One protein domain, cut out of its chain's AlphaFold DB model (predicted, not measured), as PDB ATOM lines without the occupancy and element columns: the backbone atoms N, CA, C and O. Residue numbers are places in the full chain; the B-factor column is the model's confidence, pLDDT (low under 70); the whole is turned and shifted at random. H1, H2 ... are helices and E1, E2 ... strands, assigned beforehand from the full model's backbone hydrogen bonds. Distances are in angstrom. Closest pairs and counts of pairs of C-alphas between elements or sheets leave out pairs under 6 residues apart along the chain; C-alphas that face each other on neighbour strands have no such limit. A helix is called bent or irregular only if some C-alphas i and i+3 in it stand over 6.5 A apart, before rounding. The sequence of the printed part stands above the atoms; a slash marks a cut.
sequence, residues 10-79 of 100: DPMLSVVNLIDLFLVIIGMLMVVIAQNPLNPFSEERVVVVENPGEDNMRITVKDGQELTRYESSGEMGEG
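What this domain is: This is residues 10 to 79 of the 100 residues of the protein "DUF2149 domain-containing protein" of Pseudomonas sp. (UniProt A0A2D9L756). Picture one long helix, H1, held out like an arm from a small sheet of three strands, E1, E2 and E3, which run side by side with no named helix over either face. Residues 10 to 32, of which 11 to 32 belong to H1, stick out from the rest as this arm; without them the body spans 35 by 21 by 12 A. The printed part has 70 residues, with one named helix followed by three named strands; the sheet's order is E1, E2, E3, all antiparallel, and the class is mixed, helices and strands. The whole is extended, with a radius of gyration of the C-alphas of 19.8 A, and spans 66 by 25 by 17 A.

Where its parts are: Begin at Asp 10, just before the helix, and find C-alpha 11 at (10.489, 9.211, -30.602). From there H1, residues 11 to 35, runs 36.9 A to C-alpha 35 at (33.375, -17.309, -42.150). Read on through the link to E1, residues 46 to 50, which is 13.0 A long. Next comes E2, residues 58 to 63, 16.4 A long. E3, residues 66 to 71, is 16.6 A long and ends at C-alpha 71 at (30.897, -39.233, -34.374).

How they stand to each other: Look first at the sheet, a meander, each strand the antiparallel neighbour of the one before. E1 and E2 form a hairpin, with 170 degrees between their N-to-C directions. Their C-alphas 47 and 61 face each other at 4.6 A, and N 48 and O 60 are within hydrogen-bond range at 2.9 A, as are N 60 and O 48 at 2.8 A. E2 and E3 form a second hairpin, at 167 degrees. Here C-alphas 60 and 69 face each other at 4.5 A, and N 61 and O 68 are within hydrogen-bond range at 2.8 A. E1 and E3 are the edge strands and E2 is the inner strand. Now turn to H1, which is not on the sheet, with 0 pairs of C-alphas within 10 A, and is apart from E2 and E3. In H1 every O i to N i+4 pair is within hydrogen-bond range, and the helix is not bent.

The domain as a whole: The two C-alphas farthest apart are those of Asp 10 and Met 76, at 66.5 A. Without the stretch that stands free, residues 10 to 32, the body has 47 residues and spans 35 by 21 by 12 A. The printed part has no cut. The link from E2 to E3 is tight, with 2 residues; those from H1 to E1, with 10 residues, and from E1 to E2, with 7, are short, and no link is long. In the B-factor column, the mean pLDDT of the printed part is 82.8, and you will find values under 70 at residues 10 to 11, residue 13 and residues 72 to 79.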
ATOM      1  N   ASP A  10      12.060  13.418 -29.901       68.06
ATOM      2  CA  ASP A  10      11.271  12.946 -31.020       68.06
ATOM      3  C   ASP A  10      11.438  11.423 -31.052       68.06
ATOM      4  O   ASP A  10      12.538  10.914 -31.325       68.06
ATOM      5  N   PRO A  11      10.379  10.655 -30.735       66.69
ATOM      6  CA  PRO A  11      10.489   9.211 -30.602       66.69
ATOM      7  C   PRO A  11      10.967   8.576 -31.914       66.69
ATOM      8  O   PRO A  11      11.574   7.505 -31.892       66.69
ATOM      9  N   MET A  12      10.777   9.256 -33.052       70.69
ATOM     10  CA  MET A  12      11.309   8.840 -34.345       70.69
ATOM     11  C   MET A  12      12.839   8.863 -34.402       70.69
ATOM     12  O   MET A  12      13.424   7.934 -34.958       70.69
ATOM     13  N   LEU A  13      13.507   9.857 -33.807       68.62
ATOM     14  CA  LEU A  13      14.975   9.905 -33.746       68.62
ATOM     15  C   LEU A  13      15.531   8.742 -32.912       68.62
ATOM     16  O   LEU A  13      16.532   8.126 -33.284       68.62
ATOM     17  N   SER A  14      14.824   8.377 -31.839       70.25
ATOM     18  CA  SER A  14      15.163   7.226 -30.994       70.25
ATOM     19  C   SER A  14      14.986   5.883 -31.733       70.25
ATOM     20  O   SER A  14      15.838   4.996 -31.641       70.25
ATOM     21  N   VAL A  15      13.934   5.745 -32.552       74.19
ATOM     22  CA  VAL A  15      13.697   4.557 -33.400       74.19
ATOM     23  C   VAL A  15      14.733   4.436 -34.523       74.19
ATOM     24  O   VAL A  15      15.191   3.330 -34.812       74.19
ATOM     25  N   VAL A  16      15.150   5.546 -35.137       77.25
ATOM     26  CA  VAL A  16      16.171   5.541 -36.199       77.25
ATOM     27  C   VAL A  16      17.522   5.040 -35.674       77.25
ATOM     28  O   VAL A  16      18.159   4.215 -36.329       77.25
ATOM     29  N   ASN A  17      17.926   5.448 -34.469       78.00
ATOM     30  CA  ASN A  17      19.153   4.953 -33.836       78.00
ATOM     31  C   ASN A  17      19.081   3.448 -33.495       78.00
ATOM     32  O   ASN A  17      20.071   2.724 -33.607       78.00
ATOM     33  N   LEU A  18      17.899   2.945 -33.124       86.06
ATOM     34  CA  LEU A  18      17.688   1.515 -32.881       86.06
ATOM     35  C   LEU A  18      17.835   0.685 -34.167       86.06
ATOM     36  O   LEU A  18      18.402  -0.407 -34.124       86.06
ATOM     37  N   ILE A  19      17.360   1.193 -35.309       88.94
ATOM     38  CA  ILE A  19      17.531   0.526 -36.609       88.94
ATOM     39  C   ILE A  19      19.019   0.372 -36.934       88.94
ATOM     40  O   ILE A  19      19.434  -0.719 -37.322       88.94
ATOM     41  N   ASP A  20      19.823   1.419 -36.734       89.50
ATOM     42  CA  ASP A  20      21.265   1.362 -37.002       89.50
ATOM     43  C   ASP A  20      21.969   0.306 -36.132       89.50
ATOM     44  O   ASP A  20      22.720  -0.532 -36.637       89.50
ATOM     45  N   LEU A  21      21.618   0.224 -34.842       89.69
ATOM     46  CA  LEU A  21      22.099  -0.839 -33.953       89.69
ATOM     47  C   LEU A  21      21.751  -2.245 -34.480       89.69
ATOM     48  O   LEU A  21      22.597  -3.143 -34.463       89.69
ATOM     49  N   PHE A  22      20.529  -2.451 -34.981       95.12
ATOM     50  CA  PHE A  22      20.141  -3.726 -35.588       95.12
ATOM     51  C   PHE A  22      20.922  -4.027 -36.868       95.12
ATOM     52  O   PHE A  22      21.323  -5.173 -37.065       95.12
ATOM     53  N   LEU A  23      21.171  -3.032 -37.721       94.81
ATOM     54  CA  LEU A  23      21.966  -3.213 -38.938       94.81
ATOM     55  C   LEU A  23      23.398  -3.648 -38.614       94.81
ATOM     56  O   LEU A  23      23.916  -4.557 -39.264       94.81
ATOM     57  N   VAL A  24      24.007  -3.078 -37.572       95.69
ATOM     58  CA  VAL A  24      25.327  -3.505 -37.085       95.69
ATOM     59  C   VAL A  24      25.295  -4.959 -36.606       95.69
ATOM     60  O   VAL A  24      26.164  -5.748 -36.984       95.69
ATOM     61  N   ILE A  25      24.279  -5.351 -35.829       96.56
ATOM     62  CA  ILE A  25      24.120  -6.738 -35.358       96.56
ATOM     63  C   ILE A  25      23.944  -7.700 -36.538       96.56
ATOM     64  O   ILE A  25      24.607  -8.734 -36.597       96.56
ATOM     65  N   ILE A  26      23.085  -7.359 -37.502       96.56
ATOM     66  CA  ILE A  26      22.866  -8.163 -38.709       96.56
ATOM     67  C   ILE A  26      24.171  -8.293 -39.501       96.56
ATOM     68  O   ILE A  26      24.515  -9.394 -39.926       96.56
ATOM     69  N   GLY A  27      24.928  -7.204 -39.659       96.00
ATOM     70  CA  GLY A  27      26.233  -7.223 -40.316       96.00
ATOM     71  C   GLY A  27      27.219  -8.162 -39.621       96.00
ATOM     72  O   GLY A  27      27.863  -8.981 -40.278       96.00
ATOM     73  N   MET A  28      27.279  -8.121 -38.290       96.75
ATOM     74  CA  MET A  28      28.111  -9.034 -37.505       96.75
ATOM     75  C   MET A  28      27.691 -10.498 -37.701       96.75
ATOM     76  O   MET A  28      28.543 -11.357 -37.927       96.75
ATOM     77  N   LEU A  29      26.386 -10.786 -37.687       95.88
ATOM     78  CA  LEU A  29      25.862 -12.129 -37.949       95.88
ATOM     79  C   LEU A  29      26.191 -12.612 -39.367       95.88
ATOM     80  O   LEU A  29      26.589 -13.764 -39.536       95.88
ATOM     81  N   MET A  30      26.088 -11.742 -40.380       94.75
ATOM     82  CA  MET A  30      26.473 -12.090 -41.750       94.75
ATOM     83  C   MET A  30      27.951 -12.472 -41.841       94.75
ATOM     84  O   MET A  30      28.274 -13.466 -42.488       94.75
ATOM     85  N   VAL A  31      28.845 -11.735 -41.171       94.56
ATOM     86  CA  VAL A  31      30.281 -12.060 -41.145       94.56
ATOM     87  C   VAL A  31      30.529 -13.421 -40.494       94.56
ATOM     88  O   VAL A  31      31.275 -14.228 -41.047       94.56
ATOM     89  N   VAL A  32      29.870 -13.711 -39.368       94.56
ATOM     90  CA  VAL A  32      29.979 -15.014 -38.686       94.56
ATOM     91  C   VAL A  32      29.537 -16.158 -39.602       94.56
ATOM     92  O   VAL A  32      30.225 -17.174 -39.690       94.56
ATOM     93  N   ILE A  33      28.417 -15.998 -40.313       92.31
ATOM     94  CA  ILE A  33      27.933 -17.016 -41.253       92.31
ATOM     95  C   ILE A  33      28.896 -17.167 -42.434       92.31
ATOM     96  O   ILE A  33      29.215 -18.291 -42.809       92.31
ATOM     97  N   ALA A  34      29.396 -16.065 -42.995       89.38
ATOM     98  CA  ALA A  34      30.303 -16.086 -44.139       89.38
ATOM     99  C   ALA A  34      31.644 -16.773 -43.833       89.38
ATOM    100  O   ALA A  34      32.218 -17.407 -44.713       89.38
ATOM    101  N   GLN A  35      32.134 -16.666 -42.594       89.88
ATOM    102  CA  GLN A  35      33.375 -17.309 -42.150       89.88
ATOM    103  C   GLN A  35      33.184 -18.765 -41.702       89.88
ATOM    104  O   GLN A  35      34.170 -19.471 -41.493       89.88
ATOM    105  N   ASN A  36      31.942 -19.233 -41.548       88.69
ATOM    106  CA  ASN A  36      31.675 -20.615 -41.178       88.69
ATOM    107  C   ASN A  36      31.923 -21.538 -42.393       88.69
ATOM    108  O   ASN A  36      31.235 -21.400 -43.403       88.69
ATOM    109  N   PRO A  37      32.841 -22.519 -42.322       85.06
ATOM    110  CA  PRO A  37      33.096 -23.450 -43.428       85.06
ATOM    111  C   PRO A  37      31.873 -24.311 -43.792       85.06
ATOM    112  O   PRO A  37      31.777 -24.832 -44.899       85.06
ATOM    113  N   LEU A  38      30.908 -24.433 -42.879       87.69
ATOM    114  CA  LEU A  38      29.630 -25.109 -43.089       87.69
ATOM    115  C   LEU A  38      28.498 -24.128 -43.439       87.69
ATOM    116  O   LEU A  38      27.327 -24.456 -43.257       87.69
ATOM    117  N   ASN A  39      28.824 -22.927 -43.931       87.88
ATOM    118  CA  ASN A  39      27.850 -21.910 -44.321       87.88
ATOM    119  C   ASN A  39      26.776 -22.497 -45.266       87.88
ATOM    120  O   ASN A  39      27.144 -23.024 -46.323       87.88
ATOM    121  N   PRO A  40      25.471 -22.376 -44.943       81.88
ATOM    122  CA  PRO A  40      24.377 -22.922 -45.752       81.88
ATOM    123  C   PRO A  40      24.230 -22.286 -47.143       81.88
ATOM    124  O   PRO A  40      23.528 -22.839 -47.982       81.88
ATOM    125  N   PHE A  41      24.861 -21.137 -47.397       86.50
ATOM    126  CA  PHE A  41      24.767 -20.429 -48.678       86.50
ATOM    127  C   PHE A  41      25.833 -20.841 -49.705       86.50
ATOM    128  O   PHE A  41      25.754 -20.416 -50.853       86.50
ATOM    129  N   SER A  42      26.835 -21.634 -49.309       84.44
ATOM    130  CA  SER A  42      27.833 -22.186 -50.238       84.44
ATOM    131  C   SER A  42      27.408 -23.582 -50.705       84.44
ATOM    132  O   SER A  42      26.975 -24.394 -49.889       84.44
ATOM    133  N   GLU A  43      27.565 -23.886 -51.993       86.12
ATOM    134  CA  GLU A  43      27.334 -25.229 -52.554       86.12
ATOM    135  C   GLU A  43      28.593 -26.115 -52.518       86.12
ATOM    136  O   GLU A  43      28.595 -27.242 -53.008       86.12
ATOM    137  N   GLU A  44      29.686 -25.617 -51.941       87.44
ATOM    138  CA  GLU A  44      30.962 -26.321 -51.932       87.44
ATOM    139  C   GLU A  44      30.921 -27.556 -51.029       87.44
ATOM    140  O   GLU A  44      30.345 -27.546 -49.934       87.44
ATOM    141  N   ARG A  45      31.600 -28.614 -51.488       89.69
ATOM    142  CA  ARG A  45      31.845 -29.806 -50.682       89.69
ATOM    143  C   ARG A  45      32.962 -29.519 -49.687       89.69
ATOM    144  O   ARG A  45      34.104 -29.299 -50.085       89.69
ATOM    145  N   VAL A  46      32.641 -29.580 -48.401       90.88
ATOM    146  CA  VAL A  46      33.577 -29.291 -47.310       90.88
ATOM    147  C   VAL A  46      33.564 -30.440 -46.311       90.88
ATOM    148  O   VAL A  46      32.508 -30.957 -45.954       90.88
ATOM    149  N   VAL A  47      34.749 -30.836 -45.849       91.88
ATOM    150  CA  VAL A  47      34.914 -31.824 -44.778       91.88
ATOM    151  C   VAL A  47      35.586 -31.137 -43.602       91.88
ATOM    152  O   VAL A  47      36.688 -30.608 -43.736       91.88
ATOM    153  N   VAL A  48      34.919 -31.147 -42.451       91.19
ATOM    154  CA  VAL A  48      35.432 -30.600 -41.194       91.19
ATOM    155  C   VAL A  48      35.706 -31.758 -40.246       91.19
ATOM    156  O   VAL A  48      34.809 -32.552 -39.967       91.19
ATOM    157  N   VAL A  49      36.942 -31.848 -39.760       90.81
ATOM    158  CA  VAL A  49      37.365 -32.839 -38.764       90.81
ATOM    159  C   VAL A  49      37.648 -32.110 -37.455       90.81
ATOM    160  O   VAL A  49      38.558 -31.287 -37.386       90.81
ATOM    161  N   GLU A  50      36.858 -32.406 -36.430       90.56
ATOM    162  CA  GLU A  50      37.004 -31.879 -35.075       90.56
ATOM    163  C   GLU A  50      37.696 -32.921 -34.185       90.56
ATOM    164  O   GLU A  50      37.395 -34.112 -34.280       90.56
ATOM    165  N   ASN A  51      38.610 -32.466 -33.320       87.56
ATOM    166  CA  ASN A  51      39.374 -33.278 -32.356       87.56
ATOM    167  C   ASN A  51      40.032 -34.530 -32.974       87.56
ATOM    168  O   ASN A  51      39.757 -35.665 -32.570       87.56
ATOM    169  N   PRO A  52      40.881 -34.362 -34.005       86.19
ATOM    170  CA  PRO A  52      41.503 -35.493 -34.674       86.19
ATOM    171  C   PRO A  52      42.402 -36.281 -33.710       86.19
ATOM    172  O   PRO A  52      43.407 -35.775 -33.222       86.19
ATOM    173  N   GLY A  53      42.064 -37.550 -33.498       80.62
ATOM    174  CA  GLY A  53      42.834 -38.498 -32.691       80.62
ATOM    175  C   GLY A  53      42.384 -38.591 -31.235       80.62
ATOM    176  O   GLY A  53      42.971 -39.365 -30.486       80.62
ATOM    177  N   GLU A  54      41.355 -37.839 -30.844       86.81
ATOM    178  CA  GLU A  54      40.752 -37.896 -29.513       86.81
ATOM    179  C   GLU A  54      39.466 -38.739 -29.521       86.81
ATOM    180  O   GLU A  54      38.838 -38.933 -30.565       86.81
ATOM    181  N   ASP A  55      39.046 -39.216 -28.344       78.06
ATOM    182  CA  ASP A  55      37.848 -40.059 -28.184       78.06
ATOM    183  C   ASP A  55      36.553 -39.361 -28.640       78.06
ATOM    184  O   ASP A  55      35.566 -40.017 -28.952       78.06
ATOM    185  N   ASN A  56      36.550 -38.027 -28.695       81.62
ATOM    186  CA  ASN A  56      35.433 -37.193 -29.141       81.62
ATOM    187  C   ASN A  56      35.616 -36.670 -30.581       81.62
ATOM    188  O   ASN A  56      35.125 -35.582 -30.908       81.62
ATOM    189  N   MET A  57      36.339 -37.409 -31.431       86.00
ATOM    190  CA  MET A  57      36.504 -37.060 -32.842       86.00
ATOM    191  C   MET A  57      35.144 -36.990 -33.547       86.00
ATOM    192  O   MET A  57      34.325 -37.911 -33.463       86.00
ATOM    193  N   ARG A  58      34.934 -35.914 -34.312       86.69
ATOM    194  CA  ARG A  58      33.756 -35.741 -35.167       86.69
ATOM    195  C   ARG A  58      34.167 -35.355 -36.579       86.69
ATOM    196  O   ARG A  58      34.962 -34.443 -36.776       86.69
ATOM    197  N   ILE A  59      33.567 -36.004 -37.569       89.31
ATOM    198  CA  ILE A  59      33.728 -35.661 -38.981       89.31
ATOM    199  C   ILE A  59      32.381 -35.171 -39.497       89.31
ATOM    200  O   ILE A  59      31.404 -35.914 -39.501       89.31
ATOM    201  N   THR A  60      32.318 -33.920 -39.944       90.81
ATOM    202  CA  THR A  60      31.137 -33.371 -40.615       90.81
ATOM    203  C   THR A  60      31.448 -33.177 -42.092       90.81
ATOM    204  O   THR A  60      32.384 -32.461 -42.445       90.81
ATOM    205  N   VAL A  61      30.661 -33.813 -42.954       90.31
ATOM    206  CA  VAL A  61      30.731 -33.680 -44.407       90.31
ATOM    207  C   VAL A  61      29.539 -32.854 -44.860       90.31
ATOM    208  O   VAL A  61      28.394 -33.200 -44.578       90.31
ATOM    209  N   LYS A  62      29.815 -31.762 -45.563       91.31
ATOM    210  CA  LYS A  62      28.816 -30.952 -46.247       91.31
ATOM    211  C   LYS A  62      28.976 -31.155 -47.745       91.31
ATOM    212  O   LYS A  62      30.073 -30.965 -48.263       91.31
ATOM    213  N   ASP A  63      27.896 -31.523 -48.422       89.25
ATOM    214  CA  ASP A  63      27.818 -31.606 -49.880       89.25
ATOM    215  C   ASP A  63      26.602 -30.811 -50.357       89.25
ATOM    216  O   ASP A  63      25.459 -31.265 -50.276       89.25
ATOM    217  N   GLY A  64      26.838 -29.566 -50.773       86.94
ATOM    218  CA  GLY A  64      25.761 -28.631 -51.074       86.94
ATOM    219  C   GLY A  64      24.862 -28.387 -49.857       86.94
ATOM    220  O   GLY A  64      25.279 -27.763 -48.881       86.94
ATOM    221  N   GLN A  65      23.622 -28.876 -49.928       85.19
ATOM    222  CA  GLN A  65      22.612 -28.754 -48.868       85.19
ATOM    223  C   GLN A  65      22.559 -29.971 -47.930       85.19
ATOM    224  O   GLN A  65      21.887 -29.915 -46.900       85.19
ATOM    225  N   GLU A  66      23.245 -31.063 -48.270       85.25
ATOM    226  CA  GLU A  66      23.299 -32.264 -47.440       85.25
ATOM    227  C   GLU A  66      24.414 -32.139 -46.395       85.25
ATOM    228  O   GLU A  66      25.533 -31.719 -46.703       85.25
ATOM    229  N   LEU A  67      24.103 -32.497 -45.145       87.62
ATOM    230  CA  LEU A  67      25.041 -32.435 -44.028       87.62
ATOM    231  C   LEU A  67      25.051 -33.773 -43.285       87.62
ATOM    232  O   LEU A  67      24.079 -34.140 -42.626       87.62
ATOM    233  N   THR A  68      26.160 -34.498 -43.393       85.81
ATOM    234  CA  THR A  68      26.371 -35.793 -42.741       85.81
ATOM    235  C   THR A  68      27.372 -35.640 -41.608       85.81
ATOM    236  O   THR A  68      28.419 -35.016 -41.770       85.81
ATOM    237  N   ARG A  69      27.066 -36.223 -40.451       85.25
ATOM    238  CA  ARG A  69      27.929 -36.193 -39.273       85.25
ATOM    239  C   ARG A  69      28.277 -37.610 -38.851       85.25
ATOM    240  O   ARG A  69      27.384 -38.424 -38.651       85.25
ATOM    241  N   TYR A  70      29.565 -37.853 -38.679       80.62
ATOM    242  CA  TYR A  70      30.114 -39.065 -38.099       80.62
ATOM    243  C   TYR A  70      30.734 -38.699 -36.758       80.62
ATOM    244  O   TYR A  70      31.578 -37.804 -36.687       80.62
ATOM    245  N   GLU A  71      30.302 -39.362 -35.699       75.94
ATOM    246  CA  GLU A  71      30.897 -39.233 -34.374       75.94
ATOM    247  C   GLU A  71      31.611 -40.542 -34.069       75.94
ATOM    248  O   GLU A  71      31.072 -41.621 -34.305       75.94
ATOM    249  N   SER A  72      32.845 -40.454 -33.580       62.25
ATOM    250  CA  SER A  72      33.494 -41.614 -32.990       62.25
ATOM    251  C   SER A  72      32.828 -41.839 -31.639       62.25
ATOM    252  O   SER A  72      33.249 -41.275 -30.635       62.25
ATOM    253  N   SER A  73      31.754 -42.627 -31.586       58.09
ATOM    254  CA  SER A  73      31.414 -43.260 -30.319       58.09
ATOM    255  C   SER A  73      32.627 -44.124 -29.961       58.09
ATOM    256  O   SER A  73      33.168 -44.838 -30.804       58.09
ATOM    257  N   GLY A  74      33.130 -44.046 -28.729       52.84
ATOM    258  CA  GLY A  74      34.219 -44.921 -28.260       52.84
ATOM    259  C   GLY A  74      33.889 -46.424 -28.356       52.84
ATOM    260  O   GLY A  74      34.700 -47.272 -27.990       52.84
ATOM    261  N   GLU A  75      32.698 -46.759 -28.849       53.53
ATOM    262  CA  GLU A  75      32.264 -48.066 -29.294       53.53
ATOM    263  C   GLU A  75      32.657 -48.238 -30.768       53.53
ATOM    264  O   GLU A  75      32.026 -47.713 -31.682       53.53
ATOM    265  N   MET A  76      33.731 -48.988 -31.016       46.72
ATOM    266  CA  MET A  76      34.079 -49.453 -32.359       46.72
ATOM    267  C   MET A  76      32.852 -50.077 -33.056       46.72
ATOM    268  O   MET A  76      32.524 -51.234 -32.804       46.72
ATOM    269  N   GLY A  77      32.235 -49.342 -33.987       50.16
ATOM    270  CA  GLY A  77      31.408 -49.906 -35.055       50.16
ATOM    271  C   GLY A  77      29.931 -49.512 -35.077       50.16
ATOM    272  O   GLY A  77      29.073 -50.372 -34.928       50.16
ATOM    273  N   GLU A  78      29.611 -48.275 -35.460       49.09
ATOM    274  CA  GLU A  78      28.341 -47.976 -36.147       49.09
ATOM    275  C   GLU A  78      28.478 -48.249 -37.654       49.09
ATOM    276  O   GLU A  78      28.376 -47.379 -38.515       49.09
ATOM    277  N   GLY A  79      28.758 -49.505 -37.988       52.53
ATOM    278  CA  GLY A  79      28.395 -50.063 -39.285       52.53
ATOM    279  C   GLY A  79      27.153 -50.921 -39.086       52.53
ATOM    280  O   GLY A  79      27.024 -51.572 -38.053       52.53
TER     281      GLY A  79